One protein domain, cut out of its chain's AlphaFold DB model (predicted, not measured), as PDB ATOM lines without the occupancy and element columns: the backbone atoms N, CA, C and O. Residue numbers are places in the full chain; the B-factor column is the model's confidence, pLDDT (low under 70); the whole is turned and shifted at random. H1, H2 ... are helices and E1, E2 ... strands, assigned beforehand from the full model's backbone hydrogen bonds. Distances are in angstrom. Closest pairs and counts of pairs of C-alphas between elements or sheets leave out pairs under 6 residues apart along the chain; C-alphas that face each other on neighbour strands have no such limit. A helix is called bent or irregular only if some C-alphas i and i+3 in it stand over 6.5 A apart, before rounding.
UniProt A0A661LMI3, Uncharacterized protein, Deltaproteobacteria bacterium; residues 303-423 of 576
ATOM      1  N   ASP A 303      -4.455 -53.476  -5.771       93.75
ATOM      2  CA  ASP A 303      -5.023 -53.733  -7.097       93.75
ATOM      3  C   ASP A 303      -6.533 -53.527  -7.151       93.75
ATOM      4  O   ASP A 303      -7.038 -53.030  -8.153       93.75
ATOM      5  N   ALA A 304      -7.256 -53.828  -6.070       92.69
ATOM      6  CA  ALA A 304      -8.692 -53.575  -5.984       92.69
ATOM      7  C   ALA A 304      -9.028 -52.082  -6.151       92.69
ATOM      8  O   ALA A 304      -9.937 -51.734  -6.905       92.69
ATOM      9  N   LEU A 305      -8.263 -51.188  -5.510       92.00
ATOM     10  CA  LEU A 305      -8.487 -49.746  -5.615       92.00
ATOM     11  C   LEU A 305      -8.142 -49.227  -7.019       92.00
ATOM     12  O   LEU A 305      -8.888 -48.428  -7.583       92.00
ATOM     13  N   LYS A 306      -7.052 -49.735  -7.610       93.06
ATOM     14  CA  LYS A 306      -6.649 -49.417  -8.990       93.06
ATOM     15  C   LYS A 306      -7.689 -49.896 -10.009       93.06
ATOM     16  O   LYS A 306      -8.056 -49.142 -10.905       93.06
ATOM     17  N   LYS A 307      -8.220 -51.116  -9.850       92.50
ATOM     18  CA  LYS A 307      -9.295 -51.669 -10.695       92.50
ATOM     19  C   LYS A 307     -10.578 -50.840 -10.592       92.50
ATOM     20  O   LYS A 307     -11.170 -50.550 -11.625       92.50
ATOM     21  N   ALA A 308     -10.968 -50.407  -9.390       92.00
ATOM     22  CA  ALA A 308     -12.135 -49.542  -9.198       92.00
ATOM     23  C   ALA A 308     -11.970 -48.176  -9.894       92.00
ATOM     24  O   ALA A 308     -12.868 -47.735 -10.608       92.00
ATOM     25  N   MET A 309     -10.799 -47.545  -9.753       91.62
ATOM     26  CA  MET A 309     -10.465 -46.300 -10.458       91.62
ATOM     27  C   MET A 309     -10.521 -46.483 -11.979       91.62
ATOM     28  O   MET A 309     -11.198 -45.727 -12.679       91.62
ATOM     29  N   ASN A 310      -9.863 -47.527 -12.491       91.00
ATOM     30  CA  ASN A 310      -9.849 -47.838 -13.916       91.00
ATOM     31  C   ASN A 310     -11.256 -48.119 -14.453       91.00
ATOM     32  O   ASN A 310     -11.582 -47.673 -15.547       91.00
ATOM     33  N   ALA A 311     -12.108 -48.825 -13.705       89.44
ATOM     34  CA  ALA A 311     -13.483 -49.101 -14.114       89.44
ATOM     35  C   ALA A 311     -14.294 -47.809 -14.306       89.44
ATOM     36  O   ALA A 311     -14.991 -47.667 -15.316       89.44
ATOM     37  N   GLU A 312     -14.160 -46.847 -13.391       91.06
ATOM     38  CA  GLU A 312     -14.872 -45.573 -13.493       91.06
ATOM     39  C   GLU A 312     -14.344 -44.682 -14.610       91.06
ATOM     40  O   GLU A 312     -15.127 -44.188 -15.429       91.06
ATOM     41  N   MET A 313     -13.023 -44.539 -14.724       90.94
ATOM     42  CA  MET A 313     -12.433 -43.780 -15.827       90.94
ATOM     43  C   MET A 313     -12.760 -44.421 -17.181       90.94
ATOM     44  O   MET A 313     -13.171 -43.720 -18.103       90.94
ATOM     45  N   ASN A 314     -12.729 -45.753 -17.294       89.94
ATOM     46  CA  ASN A 314     -13.148 -46.468 -18.504       89.94
ATOM     47  C   ASN A 314     -14.632 -46.275 -18.830       89.94
ATOM     48  O   ASN A 314     -15.016 -46.301 -20.000       89.94
ATOM     49  N   SER A 315     -15.493 -46.094 -17.829       89.50
ATOM     50  CA  SER A 315     -16.898 -45.748 -18.050       89.50
ATOM     51  C   SER A 315     -17.031 -44.376 -18.718       89.50
ATOM     52  O   SER A 315     -17.728 -44.241 -19.730       89.50
ATOM     53  N   ILE A 316     -16.290 -43.381 -18.218       90.31
ATOM     54  CA  ILE A 316     -16.234 -42.031 -18.793       90.31
ATOM     55  C   ILE A 316     -15.664 -42.094 -20.212       90.31
ATOM     56  O   ILE A 316     -16.324 -41.648 -21.150       90.31
ATOM     57  N   TYR A 317     -14.506 -42.733 -20.391       90.62
ATOM     58  CA  TYR A 317     -13.844 -42.858 -21.686       90.62
ATOM     59  C   TYR A 317     -14.721 -43.548 -22.726       90.62
ATOM     60  O   TYR A 317     -14.868 -43.021 -23.820       90.62
ATOM     61  N   ARG A 318     -15.390 -44.663 -22.404       89.75
ATOM     62  CA  ARG A 318     -16.297 -45.334 -23.356       89.75
ATOM     63  C   ARG A 318     -17.445 -44.431 -23.811       89.75
ATOM     64  O   ARG A 318     -17.861 -44.504 -24.969       89.75
ATOM     65  N   LYS A 319     -17.970 -43.588 -22.916       91.69
ATOM     66  CA  LYS A 319     -19.030 -42.627 -23.249       91.69
ATOM     67  C   LYS A 319     -18.498 -41.495 -24.127       91.69
ATOM     68  O   LYS A 319     -19.130 -41.178 -25.132       91.69
ATOM     69  N   THR A 320     -17.341 -40.932 -23.781       92.00
ATOM     70  CA  THR A 320     -16.636 -39.938 -24.601       92.00
ATOM     71  C   THR A 320     -16.377 -40.482 -25.996       92.00
ATOM     72  O   THR A 320     -16.773 -39.869 -26.980       92.00
ATOM     73  N   ASP A 321     -15.811 -41.679 -26.074       90.88
ATOM     74  CA  ASP A 321     -15.392 -42.319 -27.309       90.88
ATOM     75  C   ASP A 321     -16.543 -42.478 -28.295       90.88
ATOM     76  O   ASP A 321     -16.459 -42.076 -29.455       90.88
ATOM     77  N   ARG A 322     -17.665 -43.004 -27.800       92.69
ATOM     78  CA  ARG A 322     -18.891 -43.165 -28.580       92.69
ATOM     79  C   ARG A 322     -19.405 -41.830 -29.120       92.69
ATOM     80  O   ARG A 322     -19.883 -41.774 -30.252       92.69
ATOM     81  N   ASN A 323     -19.343 -40.772 -28.317       93.00
ATOM     82  CA  ASN A 323     -19.827 -39.457 -28.724       93.00
ATOM     83  C   ASN A 323     -18.892 -38.785 -29.733       93.00
ATOM     84  O   ASN A 323     -19.376 -38.191 -30.696       93.00
ATOM     85  N   VAL A 324     -17.577 -38.915 -29.544       91.88
ATOM     86  CA  VAL A 324     -16.560 -38.385 -30.458       91.88
ATOM     87  C   VAL A 324     -16.698 -39.035 -31.828       91.88
ATOM     88  O   VAL A 324     -16.820 -38.308 -32.805       91.88
ATOM     89  N   ILE A 325     -16.795 -40.368 -31.904       89.94
ATOM     90  CA  ILE A 325     -17.013 -41.101 -33.166       89.94
ATOM     91  C   ILE A 325     -18.241 -40.551 -33.901       89.94
ATOM     92  O   ILE A 325     -18.144 -40.141 -35.056       89.94
ATOM     93  N   LYS A 326     -19.388 -40.455 -33.214       92.44
ATOM     94  CA  LYS A 326     -20.632 -39.930 -33.802       92.44
ATOM     95  C   LYS A 326     -20.494 -38.486 -34.286       92.44
ATOM     96  O   LYS A 326     -21.035 -38.125 -35.328       92.44
ATOM     97  N   ARG A 327     -19.806 -37.641 -33.517       91.19
ATOM     98  CA  ARG A 327     -19.642 -36.223 -33.837       91.19
ATOM     99  C   ARG A 327     -18.663 -36.001 -34.984       91.19
ATOM    100  O   ARG A 327     -18.975 -35.205 -35.862       91.19
ATOM    101  N   VAL A 328     -17.541 -36.714 -34.999       86.06
ATOM    102  CA  VAL A 328     -16.565 -36.702 -36.095       86.06
ATOM    103  C   VAL A 328     -17.224 -37.174 -37.388       86.06
ATOM    104  O   VAL A 328     -17.127 -36.472 -38.389       86.06
ATOM    105  N   ALA A 329     -17.956 -38.292 -37.347       85.62
ATOM    106  CA  ALA A 329     -18.691 -38.824 -38.493       85.62
ATOM    107  C   ALA A 329     -19.635 -37.777 -39.103       85.62
ATOM    108  O   ALA A 329     -19.547 -37.457 -40.287       85.62
ATOM    109  N   ARG A 330     -20.458 -37.144 -38.256       88.94
ATOM    110  CA  ARG A 330     -21.370 -36.069 -38.664       88.94
ATOM    111  C   ARG A 330     -20.644 -34.835 -39.207       88.94
ATOM    112  O   ARG A 330     -21.065 -34.285 -40.213       88.94
ATOM    113  N   GLU A 331     -19.581 -34.371 -38.544       84.38
ATOM    114  CA  GLU A 331     -18.832 -33.168 -38.953       84.38
ATOM    115  C   GLU A 331     -17.951 -33.381 -40.201       84.38
ATOM    116  O   GLU A 331     -17.408 -32.406 -40.726       84.38
ATOM    117  N   LEU A 332     -17.747 -34.627 -40.638       78.25
ATOM    118  CA  LEU A 332     -16.928 -34.980 -41.804       78.25
ATOM    119  C   LEU A 332     -17.712 -35.679 -42.920       78.25
ATOM    120  O   LEU A 332     -17.123 -35.960 -43.964       78.25
ATOM    121  N   GLY A 333     -19.008 -35.935 -42.713       82.94
ATOM    122  CA  GLY A 333     -19.885 -36.574 -43.695       82.94
ATOM    123  C   GLY A 333     -19.503 -38.021 -44.011       82.94
ATOM    124  O   GLY A 333     -19.576 -38.417 -45.167       82.94
ATOM    125  N   VAL A 334     -19.052 -38.789 -43.013       80.75
ATOM    126  CA  VAL A 334     -18.696 -40.218 -43.155       80.75
ATOM    127  C   VAL A 334     -19.592 -41.091 -42.273       80.75
ATOM    128  O   VAL A 334     -20.175 -40.590 -41.306       80.75
ATOM    129  N   ASP A 335     -19.702 -42.390 -42.566       84.25
ATOM    130  CA  ASP A 335     -20.413 -43.325 -41.683       84.25
ATOM    131  C   ASP A 335     -19.642 -43.453 -40.350       84.25
ATOM    132  O   ASP A 335     -18.413 -43.560 -40.353       84.25
ATOM    133  N   PRO A 336     -20.310 -43.455 -39.180       86.81
ATOM    134  CA  PRO A 336     -19.661 -43.742 -37.900       86.81
ATOM    135  C   PRO A 336     -18.813 -45.022 -37.870       86.81
ATOM    136  O   PRO A 336     -17.859 -45.081 -37.097       86.81
ATOM    137  N   LYS A 337     -19.138 -46.036 -38.683       89.19
ATOM    138  CA  LYS A 337     -18.358 -47.277 -38.835       89.19
ATOM    139  C   LYS A 337     -17.003 -47.048 -39.504       89.19
ATOM    140  O   LYS A 337     -16.068 -47.793 -39.228       89.19
ATOM    141  N   ASP A 338     -16.886 -46.000 -40.315       83.31
ATOM    142  CA  ASP A 338     -15.646 -45.612 -40.989       83.31
ATOM    143  C   ASP A 338     -14.745 -44.742 -40.105       83.31
ATOM    144  O   ASP A 338     -13.652 -44.356 -40.521       83.31
ATOM    145  N   VAL A 339     -15.172 -44.432 -38.876       82.31
ATOM    146  CA  VAL A 339     -14.393 -43.670 -37.900       82.31
ATOM    147  C   VAL A 339     -13.768 -44.621 -36.882       82.31
ATOM    148  O   VAL A 339     -14.443 -45.199 -36.029       82.31
ATOM    149  N   LYS A 340     -12.441 -44.739 -36.919       82.06
ATOM    150  CA  LYS A 340     -11.659 -45.593 -36.025       82.06
ATOM    151  C   LYS A 340     -10.860 -44.752 -35.047       82.06
ATOM    152  O   LYS A 340     -10.109 -43.867 -35.435       82.06
ATOM    153  N   MET A 341     -10.954 -45.075 -33.766       77.56
ATOM    154  CA  MET A 341     -10.111 -44.462 -32.748       77.56
ATOM    155  C   MET A 341      -8.964 -45.388 -32.385       77.56
ATOM    156  O   MET A 341      -9.169 -46.530 -31.974       77.56
ATOM    157  N   VAL A 342      -7.754 -44.877 -32.548       72.31
ATOM    158  CA  VAL A 342      -6.506 -45.568 -32.270       72.31
ATOM    159  C   VAL A 342      -5.982 -45.061 -30.934       72.31
ATOM    160  O   VAL A 342      -5.825 -43.859 -30.727       72.31
ATOM    161  N   LYS A 343      -5.738 -45.999 -30.019       68.38
ATOM    162  CA  LYS A 343      -5.123 -45.740 -28.716       68.38
ATOM    163  C   LYS A 343      -3.755 -46.416 -28.717       68.38
ATOM    164  O   LYS A 343      -3.713 -47.648 -28.691       68.38
ATOM    165  N   PRO A 344      -2.647 -45.670 -28.793       54.91
ATOM    166  CA  PRO A 344      -1.322 -46.251 -28.663       54.91
ATOM    167  C   PRO A 344      -1.083 -46.602 -27.188       54.91
ATOM    168  O   PRO A 344      -0.531 -45.820 -26.426       54.91
ATOM    169  N   THR A 345      -1.538 -47.773 -26.746       50.78
ATOM    170  CA  THR A 345      -1.218 -48.284 -25.405       50.78
ATOM    171  C   THR A 345      -0.404 -49.558 -25.522       50.78
ATOM    172  O   THR A 345      -0.879 -50.536 -26.098       50.78
ATOM    173  N   ASN A 346       0.795 -49.567 -24.935       44.06
ATOM    174  CA  ASN A 346       1.554 -50.804 -24.767       44.06
ATOM    175  C   ASN A 346       0.815 -51.723 -23.777       44.06
ATOM    176  O   ASN A 346       0.433 -51.244 -22.698       44.06
ATOM    177  N   PRO A 347       0.617 -53.013 -24.107       41.41
ATOM    178  CA  PRO A 347       0.073 -53.976 -23.162       41.41
ATOM    179  C   PRO A 347       1.003 -54.088 -21.948       41.41
ATOM    180  O   PRO A 347       2.221 -53.947 -22.054       41.41
ATOM    181  N   SER A 348       0.418 -54.275 -20.770       55.03
ATOM    182  CA  SER A 348       1.157 -54.497 -19.532       55.03
ATOM    183  C   SER A 348       0.328 -55.389 -18.628       55.03
ATOM    184  O   SER A 348      -0.846 -55.104 -18.398       55.03
ATOM    185  N   ASP A 349       0.967 -56.418 -18.082       61.97
ATOM    186  CA  ASP A 349       0.331 -57.360 -17.155       61.97
ATOM    187  C   ASP A 349       0.165 -56.766 -15.745       61.97
ATOM    188  O   ASP A 349      -0.490 -57.339 -14.876       61.97
ATOM    189  N   VAL A 350       0.729 -55.575 -15.508       73.88
ATOM    190  CA  VAL A 350       0.649 -54.868 -14.231       73.88
ATOM    191  C   VAL A 350      -0.578 -53.963 -14.209       73.88
ATOM    192  O   VAL A 350      -0.709 -53.032 -15.010       73.88
ATOM    193  N   VAL A 351      -1.452 -54.164 -13.218       77.88
ATOM    194  CA  VAL A 351      -2.581 -53.261 -12.964       77.88
ATOM    195  C   VAL A 351      -2.043 -51.890 -12.545       77.88
ATOM    196  O   VAL A 351      -1.592 -51.702 -11.411       77.88
ATOM    197  N   LYS A 352      -2.135 -50.918 -13.454       82.38
ATOM    198  CA  LYS A 352      -1.781 -49.511 -13.227       82.38
ATOM    199  C   LYS A 352      -2.956 -48.590 -13.536       82.38
ATOM    200  O   LYS A 352      -3.787 -48.903 -14.389       82.38
ATOM    201  N   VAL A 353      -3.002 -47.443 -12.869       77.94
ATOM    202  CA  VAL A 353      -3.859 -46.316 -13.250       77.94
ATOM    203  C   VAL A 353      -3.042 -45.409 -14.165       77.94
ATOM    204  O   VAL A 353      -1.994 -44.899 -13.756       77.94
ATOM    205  N   GLY A 354      -3.487 -45.270 -15.416       74.88
ATOM    206  CA  GLY A 354      -2.857 -44.406 -16.415       74.88
ATOM    207  C   GLY A 354      -3.081 -42.927 -16.106       74.88
ATOM    208  O   GLY A 354      -4.169 -42.534 -15.690       74.88
ATOM    209  N   ALA A 355      -2.044 -42.115 -16.294       66.00
ATOM    210  CA  ALA A 355      -2.114 -40.669 -16.090       66.00
ATOM    211  C   ALA A 355      -2.584 -39.947 -17.358       66.00
ATOM    212  O   ALA A 355      -3.369 -39.010 -17.282       66.00
ATOM    213  N   ASP A 356      -2.089 -40.424 -18.493       71.50
ATOM    214  CA  ASP A 356      -2.200 -39.880 -19.834       71.50
ATOM    215  C   ASP A 356      -3.190 -40.683 -20.678       71.50
ATOM    216  O   ASP A 356      -3.371 -41.895 -20.505       71.50
ATOM    217  N   ARG A 357      -3.833 -39.997 -21.624       74.19
ATOM    218  CA  ARG A 357      -4.602 -40.652 -22.676       74.19
ATOM    219  C   ARG A 357      -4.386 -39.948 -24.011       74.19
ATOM    220  O   ARG A 357      -5.021 -38.930 -24.280       74.19
ATOM    221  N   ASP A 358      -3.560 -40.570 -24.848       72.88
ATOM    222  CA  ASP A 358      -3.322 -40.152 -26.230       72.88
ATOM    223  C   ASP A 358      -4.363 -40.766 -27.165       72.88
ATOM    224  O   ASP A 358      -4.673 -41.965 -27.091       72.88
ATOM    225  N   ILE A 359      -4.936 -39.939 -28.038       76.50
ATOM    226  CA  ILE A 359      -6.047 -40.344 -28.899       76.50
ATOM    227  C   ILE A 359      -5.821 -39.849 -30.315       76.50
ATOM    228  O   ILE A 359      -5.806 -38.649 -30.566       76.50
ATOM    229  N   THR A 360      -5.768 -40.784 -31.257       74.38
ATOM    230  CA  THR A 360      -5.847 -40.476 -32.685       74.38
ATOM    231  C   THR A 360      -7.165 -40.997 -33.227       74.38
ATOM    232  O   THR A 360      -7.552 -42.135 -32.958       74.38
ATOM    233  N   VAL A 361      -7.870 -40.184 -34.010       72.88
ATOM    234  CA  VAL A 361      -9.050 -40.634 -34.755       72.88
ATOM    235  C   VAL A 361      -8.711 -40.664 -36.233       72.88
ATOM    236  O   VAL A 361      -8.196 -39.690 -36.773       72.88
ATOM    237  N   ARG A 362      -9.014 -41.787 -36.874       74.19
ATOM    238  CA  ARG A 362      -8.887 -42.018 -38.306       74.19
ATOM    239  C   ARG A 362     -10.258 -42.127 -38.936       74.19
ATOM    240  O   ARG A 362     -11.172 -42.679 -38.329       74.19
ATOM    241  N   ILE A 363     -10.382 -41.630 -40.154       74.69
ATOM    242  CA  ILE A 363     -11.549 -41.828 -41.004       74.69
ATOM    243  C   ILE A 363     -11.137 -42.624 -42.233       74.69
ATOM    244  O   ILE A 363     -10.070 -42.381 -42.791       74.69
ATOM    245  N   THR A 364     -11.990 -43.533 -42.676       73.06
ATOM    246  CA  THR A 364     -11.847 -44.178 -43.981       73.06
ATOM    247  C   THR A 364     -12.704 -43.424 -44.985       73.06
ATOM    248  O   THR A 364     -13.867 -43.133 -44.715       73.06
ATOM    249  N   LYS A 365     -12.136 -43.076 -46.139       68.88
ATOM    250  CA  LYS A 365     -12.887 -42.525 -47.270       68.88
ATOM    251  C   LYS A 365     -12.663 -43.378 -48.503       68.88
ATOM    252  O   LYS A 365     -11.537 -43.770 -48.805       68.88
ATOM    253  N   GLU A 366     -13.744 -43.628 -49.224       69.88
ATOM    254  CA  GLU A 366     -13.677 -44.186 -50.565       69.88
ATOM    255  C   GLU A 366     -13.344 -43.067 -51.548       69.88
ATOM    256  O   GLU A 366     -14.049 -42.061 -51.635       69.88
ATOM    257  N   ILE A 367     -12.246 -43.232 -52.278       59.50
ATOM    258  CA  ILE A 367     -11.883 -42.355 -53.383       59.50
ATOM    259  C   ILE A 367     -11.767 -43.165 -54.666       59.50
ATOM    260  O   ILE A 367     -11.279 -44.296 -54.675       59.50
ATOM    261  N   LYS A 368     -12.214 -42.581 -55.774       52.19
ATOM    262  CA  LYS A 368     -12.088 -43.198 -57.091       52.19
ATOM    263  C   LYS A 368     -10.751 -42.778 -57.694       52.19
ATOM    264  O   LYS A 368     -10.554 -41.607 -57.998       52.19
ATOM    265  N   VAL A 369      -9.841 -43.732 -57.859       51.66
ATOM    266  CA  VAL A 369      -8.538 -43.530 -58.503       51.66
ATOM    267  C   VAL A 369      -8.524 -44.378 -59.768       51.66
ATOM    268  O   VAL A 369      -8.658 -45.597 -59.700       51.66
ATOM    269  N   ASN A 370      -8.415 -43.734 -60.934       51.75
ATOM    270  CA  ASN A 370      -8.378 -44.400 -62.244       51.75
ATOM    271  C   ASN A 370      -9.540 -45.389 -62.467       51.75
ATOM    272  O   ASN A 370      -9.343 -46.525 -62.889       51.75
ATOM    273  N   GLY A 371     -10.764 -44.991 -62.113       63.91
ATOM    274  CA  GLY A 371     -11.953 -45.835 -62.278       63.91
ATOM    275  C   GLY A 371     -12.186 -46.863 -61.163       63.91
ATOM    276  O   GLY A 371     -13.322 -47.303 -61.001       63.91
ATOM    277  N   LYS A 372     -11.171 -47.187 -60.349       57.62
ATOM    278  CA  LYS A 372     -11.269 -48.127 -59.221       57.62
ATOM    279  C   LYS A 372     -11.536 -47.400 -57.904       57.62
ATOM    280  O   LYS A 372     -10.916 -46.380 -57.605       57.62
ATOM    281  N   ILE A 373     -12.446 -47.943 -57.100       69.31
ATOM    282  CA  ILE A 373     -12.705 -47.462 -55.738       69.31
ATOM    283  C   ILE A 373     -11.577 -47.961 -54.835       69.31
ATOM    284  O   ILE A 373     -11.328 -49.160 -54.746       69.31
ATOM    285  N   SER A 374     -10.886 -47.034 -54.178       56.47
ATOM    286  CA  SER A 374      -9.849 -47.306 -53.185       56.47
ATOM    287  C   SER A 374     -10.277 -46.733 -51.838       56.47
ATOM    288  O   SER A 374     -10.678 -45.572 -51.756       56.47
ATOM    289  N   LYS A 375     -10.180 -47.532 -50.773       64.38
ATOM    290  CA  LYS A 375     -10.396 -47.077 -49.393       64.38
ATOM    291  C   LYS A 375      -9.091 -46.522 -48.840       64.38
ATOM    292  O   LYS A 375      -8.103 -47.246 -48.779       64.38
ATOM    293  N   ILE A 376      -9.088 -45.253 -48.443       58.19
ATOM    294  CA  ILE A 376      -7.919 -44.593 -47.853       58.19
ATOM    295  C   ILE A 376      -8.249 -44.113 -46.441       58.19
ATOM    296  O   ILE A 376      -9.286 -43.487 -46.218       58.19
ATOM    297  N   GLU A 377      -7.354 -44.405 -45.493       60.25
ATOM    298  CA  GLU A 377      -7.418 -43.890 -44.124       60.25
ATOM    299  C   GLU A 377      -6.760 -42.505 -44.026       60.25
ATOM    300  O   GLU A 377      -5.626 -42.305 -44.466       60.25
ATOM    301  N   PHE A 378      -7.440 -41.565 -43.373       61.34
ATOM    302  CA  PHE A 378      -6.930 -40.235 -43.046       61.34
ATOM    303  C   PHE A 378      -7.009 -40.006 -41.537       61.34
ATOM    304  O   PHE A 378      -8.043 -40.276 -40.926       61.34
ATOM    305  N   ASP A 379      -5.953 -39.464 -40.930       65.75
ATOM    306  CA  ASP A 379      -6.030 -38.964 -39.556       65.75
ATOM    307  C   ASP A 379      -6.882 -37.681 -39.531       65.75
ATOM    308  O   ASP A 379      -6.736 -36.799 -40.381       65.75
ATOM    309  N   VAL A 380      -7.766 -37.549 -38.543       65.38
ATOM    310  CA  VAL A 380      -8.472 -36.289 -38.283       65.38
ATOM    311  C   VAL A 380      -7.455 -35.273 -37.747       65.38
ATOM    312  O   VAL A 380      -6.724 -35.609 -36.811       65.38
ATOM    313  N   PRO A 381      -7.408 -34.034 -38.277       67.56
ATOM    314  CA  PRO A 381      -6.509 -33.001 -37.767       67.56
ATOM    315  C   PRO A 381      -6.668 -32.803 -36.254       67.56
ATOM    316  O   PRO A 381      -7.795 -32.646 -35.766       67.56
ATOM    317  N   HIS A 382      -5.551 -32.804 -35.521       69.75
ATOM    318  CA  HIS A 382      -5.556 -32.818 -34.058       69.75
ATOM    319  C   HIS A 382      -6.270 -31.605 -33.448       69.75
ATOM    320  O   HIS A 382      -7.016 -31.785 -32.497       69.75
ATOM    321  N   GLU A 383      -6.167 -30.407 -34.030       70.62
ATOM    322  CA  GLU A 383      -6.883 -29.210 -33.550       70.62
ATOM    323  C   GLU A 383      -8.411 -29.388 -33.586       70.62
ATOM    324  O   GLU A 383      -9.125 -29.113 -32.615       70.62
ATOM    325  N   LYS A 384      -8.936 -29.911 -34.707       75.00
ATOM    326  CA  LYS A 384     -10.372 -30.186 -34.860       75.00
ATOM    327  C   LYS A 384     -10.809 -31.293 -33.904       75.00
ATOM    328  O   LYS A 384     -11.883 -31.193 -33.306       75.00
ATOM    329  N   LEU A 385      -9.989 -32.334 -33.769       78.56
ATOM    330  CA  LEU A 385     -10.265 -33.464 -32.893       78.56
ATOM    331  C   LEU A 385     -10.247 -33.057 -31.414       78.56
ATOM    332  O   LEU A 385     -11.176 -33.421 -30.698       78.56
ATOM    333  N   GLN A 386      -9.269 -32.258 -30.982       83.38
ATOM    334  CA  GLN A 386      -9.123 -31.793 -29.603       83.38
ATOM    335  C   GLN A 386     -10.368 -31.027 -29.160       83.38
ATOM    336  O   GLN A 386     -10.962 -31.371 -28.146       83.38
ATOM    337  N   ARG A 387     -10.863 -30.084 -29.976       87.81
ATOM    338  CA  ARG A 387     -12.104 -29.351 -29.673       87.81
ATOM    339  C   ARG A 387     -13.302 -30.285 -29.464       87.81
ATOM    340  O   ARG A 387     -14.085 -30.101 -28.533       87.81
ATOM    341  N   ILE A 388     -13.478 -31.268 -30.353       87.62
ATOM    342  CA  ILE A 388     -14.571 -32.246 -30.247       87.62
ATOM    343  C   ILE A 388     -14.398 -33.087 -28.978       87.62
ATOM    344  O   ILE A 388     -15.359 -33.283 -28.233       87.62
ATOM    345  N   TYR A 389     -13.183 -33.569 -28.732       89.88
ATOM    346  CA  TYR A 389     -12.864 -34.418 -27.599       89.88
ATOM    347  C   TYR A 389     -13.057 -33.693 -26.266       89.88
ATOM    348  O   TYR A 389     -13.702 -34.243 -25.380       89.88
ATOM    349  N   ASP A 390     -12.594 -32.448 -26.150       89.19
ATOM    350  CA  ASP A 390     -12.746 -31.607 -24.962       89.19
ATOM    351  C   ASP A 390     -14.206 -31.500 -24.530       89.19
ATOM    352  O   ASP A 390     -14.556 -31.800 -23.384       89.19
ATOM    353  N   GLU A 391     -15.085 -31.129 -25.464       90.62
ATOM    354  CA  GLU A 391     -16.513 -30.984 -25.197       90.62
ATOM    355  C   GLU A 391     -17.164 -32.317 -24.782       90.62
ATOM    356  O   GLU A 391     -17.947 -32.359 -23.828       90.62
ATOM    357  N   GLU A 392     -16.857 -33.414 -25.480       91.44
ATOM    358  CA  GLU A 392     -17.475 -34.716 -25.206       91.44
ATOM    359  C   GLU A 392     -16.907 -35.396 -23.952       91.44
ATOM    360  O   GLU A 392     -17.647 -36.071 -23.228       91.44
ATOM    361  N   PHE A 393     -15.622 -35.202 -23.647       91.12
ATOM    362  CA  PHE A 393     -14.996 -35.683 -22.419       91.12
ATOM    363  C   PHE A 393     -15.548 -34.948 -21.206       91.12
ATOM    364  O   PHE A 393     -16.005 -35.585 -20.256       91.12
ATOM    365  N   TYR A 394     -15.613 -33.618 -21.274       88.88
ATOM    366  CA  TYR A 394     -16.208 -32.806 -20.220       88.88
ATOM    367  C   TYR A 394     -17.663 -33.206 -19.955       88.88
ATOM    368  O   TYR A 394     -18.051 -33.453 -18.811       88.88
ATOM    369  N   LYS A 395     -18.463 -33.363 -21.017       88.44
ATOM    370  CA  LYS A 395     -19.863 -33.790 -20.912       88.44
ATOM    371  C   LYS A 395     -20.004 -35.191 -20.321       88.44
ATOM    372  O   LYS A 395     -20.908 -35.423 -19.517       88.44
ATOM    373  N   ALA A 396     -19.140 -36.131 -20.695       89.88
ATOM    374  CA  ALA A 396     -19.152 -37.475 -20.127       89.88
ATOM    375  C   ALA A 396     -18.762 -37.478 -18.641       89.88
ATOM    376  O   ALA A 396     -19.387 -38.193 -17.856       89.88
ATOM    377  N   ALA A 397     -17.779 -36.658 -18.261       86.56
ATOM    378  CA  ALA A 397     -17.247 -36.572 -16.907       86.56
ATOM    379  C   ALA A 397     -18.176 -35.825 -15.935       86.56
ATOM    380  O   ALA A 397     -18.343 -36.252 -14.793       86.56
ATOM    381  N   LYS A 398     -18.782 -34.717 -16.376       81.88
ATOM    382  CA  LYS A 398     -19.564 -33.810 -15.521       81.88
ATOM    383  C   LYS A 398     -21.078 -33.889 -15.730       81.88
ATOM    384  O   LYS A 398     -21.831 -33.389 -14.909       81.88
ATOM    385  N   GLY A 399     -21.539 -34.527 -16.808       73.81
ATOM    386  CA  GLY A 399     -22.964 -34.703 -17.112       73.81
ATOM    387  C   GLY A 399     -23.603 -33.574 -17.931       73.81
ATOM    388  O   GLY A 399     -24.692 -33.764 -18.463       73.81
ATOM    389  N   HIS A 400     -22.923 -32.442 -18.118       63.12
ATOM    390  CA  HIS A 400     -23.406 -31.276 -18.871       63.12
ATOM    391  C   HIS A 400     -22.335 -30.743 -19.834       63.12
ATOM    392  O   HIS A 400     -21.139 -30.921 -19.602       63.12
ATOM    393  N   LYS A 401     -22.752 -30.057 -20.908       51.75
ATOM    394  CA  LYS A 401     -21.832 -29.531 -21.938       51.75
ATOM    395  C   LYS A 401     -20.929 -28.399 -21.416       51.75
ATOM    396  O   LYS A 401     -19.788 -28.298 -21.846       51.75
ATOM    397  N   TYR A 402     -21.426 -27.604 -20.466       51.00
ATOM    398  CA  TYR A 402     -20.699 -26.525 -19.793       51.00
ATOM    399  C   TYR A 402     -21.186 -26.437 -18.339       51.00
ATOM    400  O   TYR A 402     -22.396 -26.382 -18.129       51.00
ATOM    401  N   ALA A 403     -20.281 -26.428 -17.355       45.06
ATOM    402  CA  ALA A 403     -20.580 -25.896 -16.022       45.06
ATOM    403  C   ALA A 403     -19.801 -24.601 -15.789       45.06
ATOM    404  O   ALA A 403     -18.707 -24.439 -16.339       45.06
ATOM    405  N   PRO A 404     -20.331 -23.700 -14.948       38.75
ATOM    406  CA  PRO A 404     -19.577 -22.552 -14.465       38.75
ATOM    407  C   PRO A 404     -18.248 -22.994 -13.825       38.75
ATOM    408  O   PRO A 404     -18.217 -23.952 -13.052       38.75
ATOM    409  N   GLY A 405     -17.157 -22.287 -14.136       53.00
ATOM    410  CA  GLY A 405     -15.888 -22.365 -13.396       53.00
ATOM    411  C   GLY A 405     -14.689 -23.024 -14.094       53.00
ATOM    412  O   GLY A 405     -13.573 -22.782 -13.655       53.00
ATOM    413  N   MET A 406     -14.856 -23.819 -15.161       67.81
ATOM    414  CA  MET A 406     -13.720 -24.367 -15.932       67.81
ATOM    415  C   MET A 406     -14.135 -24.723 -17.362       67.81
ATOM    416  O   MET A 406     -15.135 -25.427 -17.552       67.81
ATOM    417  N   LYS A 407     -13.368 -24.269 -18.360       80.31
ATOM    418  CA  LYS A 407     -13.625 -24.589 -19.773       80.31
ATOM    419  C   LYS A 407     -13.350 -26.079 -20.052       80.31
ATOM    420  O   LYS A 407     -12.485 -26.669 -19.402       80.31
ATOM    421  N   PRO A 408     -14.026 -26.703 -21.038       83.19
ATOM    422  CA  PRO A 408     -13.749 -28.088 -21.422       83.19
ATOM    423  C   PRO A 408     -12.275 -28.374 -21.739       83.19
ATOM    424  O   PRO A 408     -11.774 -29.397 -21.289       83.19
ATOM    425  N   SER A 409     -11.588 -27.451 -22.421       81.31
ATOM    426  CA  SER A 409     -10.163 -27.560 -22.774       81.31
ATOM    427  C   SER A 409      -9.225 -27.503 -21.565       81.31
ATOM    428  O   SER A 409      -8.268 -28.263 -21.462       81.31
ATOM    429  N   GLU A 410      -9.514 -26.635 -20.595       79.38
ATOM    430  CA  GLU A 410      -8.761 -26.569 -19.335       79.38
ATOM    431  C   GLU A 410      -8.957 -27.852 -18.519       79.38
ATOM    432  O   GLU A 410      -8.024 -28.365 -17.900       79.38
ATOM    433  N   PHE A 411     -10.175 -28.397 -18.540       82.38
ATOM    434  CA  PHE A 411     -10.501 -29.638 -17.855       82.38
ATOM    435  C   PHE A 411      -9.806 -30.850 -18.481       82.38
ATOM    436  O   PHE A 411      -9.249 -31.659 -17.744       82.38
ATOM    437  N   THR A 412      -9.813 -30.999 -19.809       84.69
ATOM    438  CA  THR A 412      -9.077 -32.079 -20.488       84.69
ATOM    439  C   THR A 412      -7.581 -31.955 -20.302       84.69
ATOM    440  O   THR A 412      -6.956 -32.959 -19.963       84.69
ATOM    441  N   LYS A 413      -7.023 -30.742 -20.431       80.94
ATOM    442  CA  LYS A 413      -5.601 -30.489 -20.170       80.94
ATOM    443  C   LYS A 413      -5.223 -30.908 -18.753       80.94
ATOM    444  O   LYS A 413      -4.263 -31.645 -18.567       80.94
ATOM    445  N   LYS A 414      -6.020 -30.527 -17.749       80.69
ATOM    446  CA  LYS A 414      -5.798 -30.933 -16.351       80.69
ATOM    447  C   LYS A 414      -5.790 -32.457 -16.162       80.69
ATOM    448  O   LYS A 414      -5.139 -32.946 -15.244       80.69
ATOM    449  N   MET A 415      -6.530 -33.191 -16.988       82.38
ATOM    450  CA  MET A 415      -6.651 -34.650 -16.938       82.38
ATOM    451  C   MET A 415      -5.658 -35.366 -17.873       82.38
ATOM    452  O   MET A 415      -5.829 -36.566 -18.091       82.38
ATOM    453  N   ASP A 416      -4.680 -34.656 -18.453       77.81
ATOM    454  CA  ASP A 416      -3.726 -35.142 -19.468       77.81
ATOM    455  C   ASP A 416      -4.398 -35.909 -20.614       77.81
ATOM    456  O   ASP A 416      -4.047 -37.045 -20.948       77.81
ATOM    457  N   GLN A 417      -5.431 -35.302 -21.194       81.19
ATOM    458  CA  GLN A 417      -6.107 -35.853 -22.362       81.19
ATOM    459  C   GLN A 417      -5.674 -35.092 -23.613       81.19
ATOM    460  O   GLN A 417      -6.046 -33.928 -23.784       81.19
ATOM    461  N   VAL A 418      -4.928 -35.758 -24.494       75.06
ATOM    462  CA  VAL A 418      -4.354 -35.139 -25.693       75.06
ATOM    463  C   VAL A 418      -4.800 -35.899 -26.935       75.06
ATOM    464  O   VAL A 418      -4.728 -37.128 -27.020       75.06
ATOM    465  N   CYS A 419      -5.292 -35.151 -27.916       73.56
ATOM    466  CA  CYS A 419      -5.585 -35.661 -29.240       73.56
ATOM    467  C   CYS A 419      -4.355 -35.480 -30.119       73.56
ATOM    468  O   CYS A 419      -3.902 -34.363 -30.346       73.56
ATOM    469  N   THR A 420      -3.838 -36.578 -30.648       63.59
ATOM    470  CA  THR A 420      -2.673 -36.582 -31.526       63.59
ATOM    471  C   THR A 420      -3.087 -36.966 -32.943       63.59
ATOM    472  O   THR A 420      -4.032 -37.725 -33.165       63.59
ATOM    473  N   SER A 421      -2.368 -36.439 -33.926       58.28
ATOM    474  CA  SER A 421      -2.397 -36.868 -35.326       58.28
ATOM    475  C   SER A 421      -0.977 -37.232 -35.747       58.28
ATOM    476  O   SER A 421      -0.022 -36.890 -35.049       58.28
ATOM    477  N   SER A 422      -0.798 -37.847 -36.918       50.03
ATOM    478  CA  SER A 422       0.542 -38.093 -37.471       50.03
ATOM    479  C   SER A 422       1.390 -36.835 -37.727       50.03
ATOM    480  O   SER A 422       2.511 -36.953 -38.205       50.03
ATOM    481  N   THR A 423       0.847 -35.646 -37.470       46.84
ATOM    482  CA  THR A 423       1.494 -34.333 -37.601       46.84
ATOM    483  C   THR A 423       1.604 -33.587 -36.265       46.84
ATOM    484  O   THR A 423       1.971 -32.416 -36.252       46.84
TER     485      THR A 423
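What this domain is: This is residues 303 to 423 of the 576 residues of an uncharacterized protein of Deltaproteobacteria bacterium (UniProt A0A661LMI3). A narrow sheet is built along the long, bent strand E2, whose far part pairs with E3 in a hairpin that reaches away from the helices; at the other end of the sheet H2 packs over the short strand E4, the long helix H1 crosses H2, and the small helix H3 packs across H2. A long loop, residues 343 to 356, joins E1 to E2. The printed part has 121 residues with three named helices and four named strands, in the order H1 E1 E2 E3 H2 H3 E4, of the mixed class. The sheet is branched and mixed: E2 is antiparallel to E1 and E3 and parallel to E4. The whole is only just compact, close to loose, with a radius of gyration of the C-alphas of 16.3 A and spans of 57 by 40 by 24 A.

Where its parts are: E2, residues 357 to 369, is 36.2 A long from its first C-alpha at (-4.602, -40.652, -22.676), and it bends by 51 degrees at residue 366. E1 is residues 339 to 342, E3 is residues 372 to 379 and 22.3 A long, and E4 is residues 417 to 419, ending at C-alpha 419 at (-5.585, -35.661, -29.240). H1, residues 303 to 332, is 41.2 A long and begins at (-5.023, -53.733, -7.097). H2 is residues 382 to 398, 23.3 A long, and H3 is residues 408 to 414.

How they stand to each other: E1, E2 and E3 form a meander, each strand the antiparallel neighbour of the one before, and both pairs are hairpins. Beside E2, E1 lies on one side, and E3 and E4 on the other side. The pairing is staggered: E2 pairs with E4 over residues 357 to 359, with E1 over 360 to 363 and with E3 over 362 to 369. Within hydrogen-bond range are N 340 and O 362 at 2.8 A for E1 and E2, N 365 and O 376 at 2.9 A for E2 and E3, and N 359 and O 418 at 3.0 A for E2 and E4. H2 is on the sheet at a height of 9.0 A, over E4 and along the strands, at 25 degrees to E4 on the local plane; the closest C-alphas, of Gln 386 and Cys 419, are 5.3 A apart. H1 only grazes the sheet with residues 317 to 332. With residues 316 to 328 alone, H1 touches H2 at a steep tilt of 52 degrees, opposite ways; the closest C-alphas, of Thr 320 and Phe 393, are 5.1 A apart. H3 touches residues 387 to 394 of H2 alone, about perpendicular at 88 degrees, and the closest C-alphas, of Asp 390 and Pro 408, are 5.1 A apart. H3 only grazes the sheet, with residues 409 to 412. H1 and H3 are apart. In H1, H2 and H3 every O i to N i+4 pair is within hydrogen-bond range.

The domain as a whole: The two C-alphas farthest apart, of Ala 304 and Asn 370, are 57.0 A apart. The printed part has no cut, and the link from E1 to E2, 14 residues, is long. Mean pLDDT of the printed part is 76.2; under 70 are residues 343 to 349, 355, 365 to 382, 400 to 406 and 420 to 423.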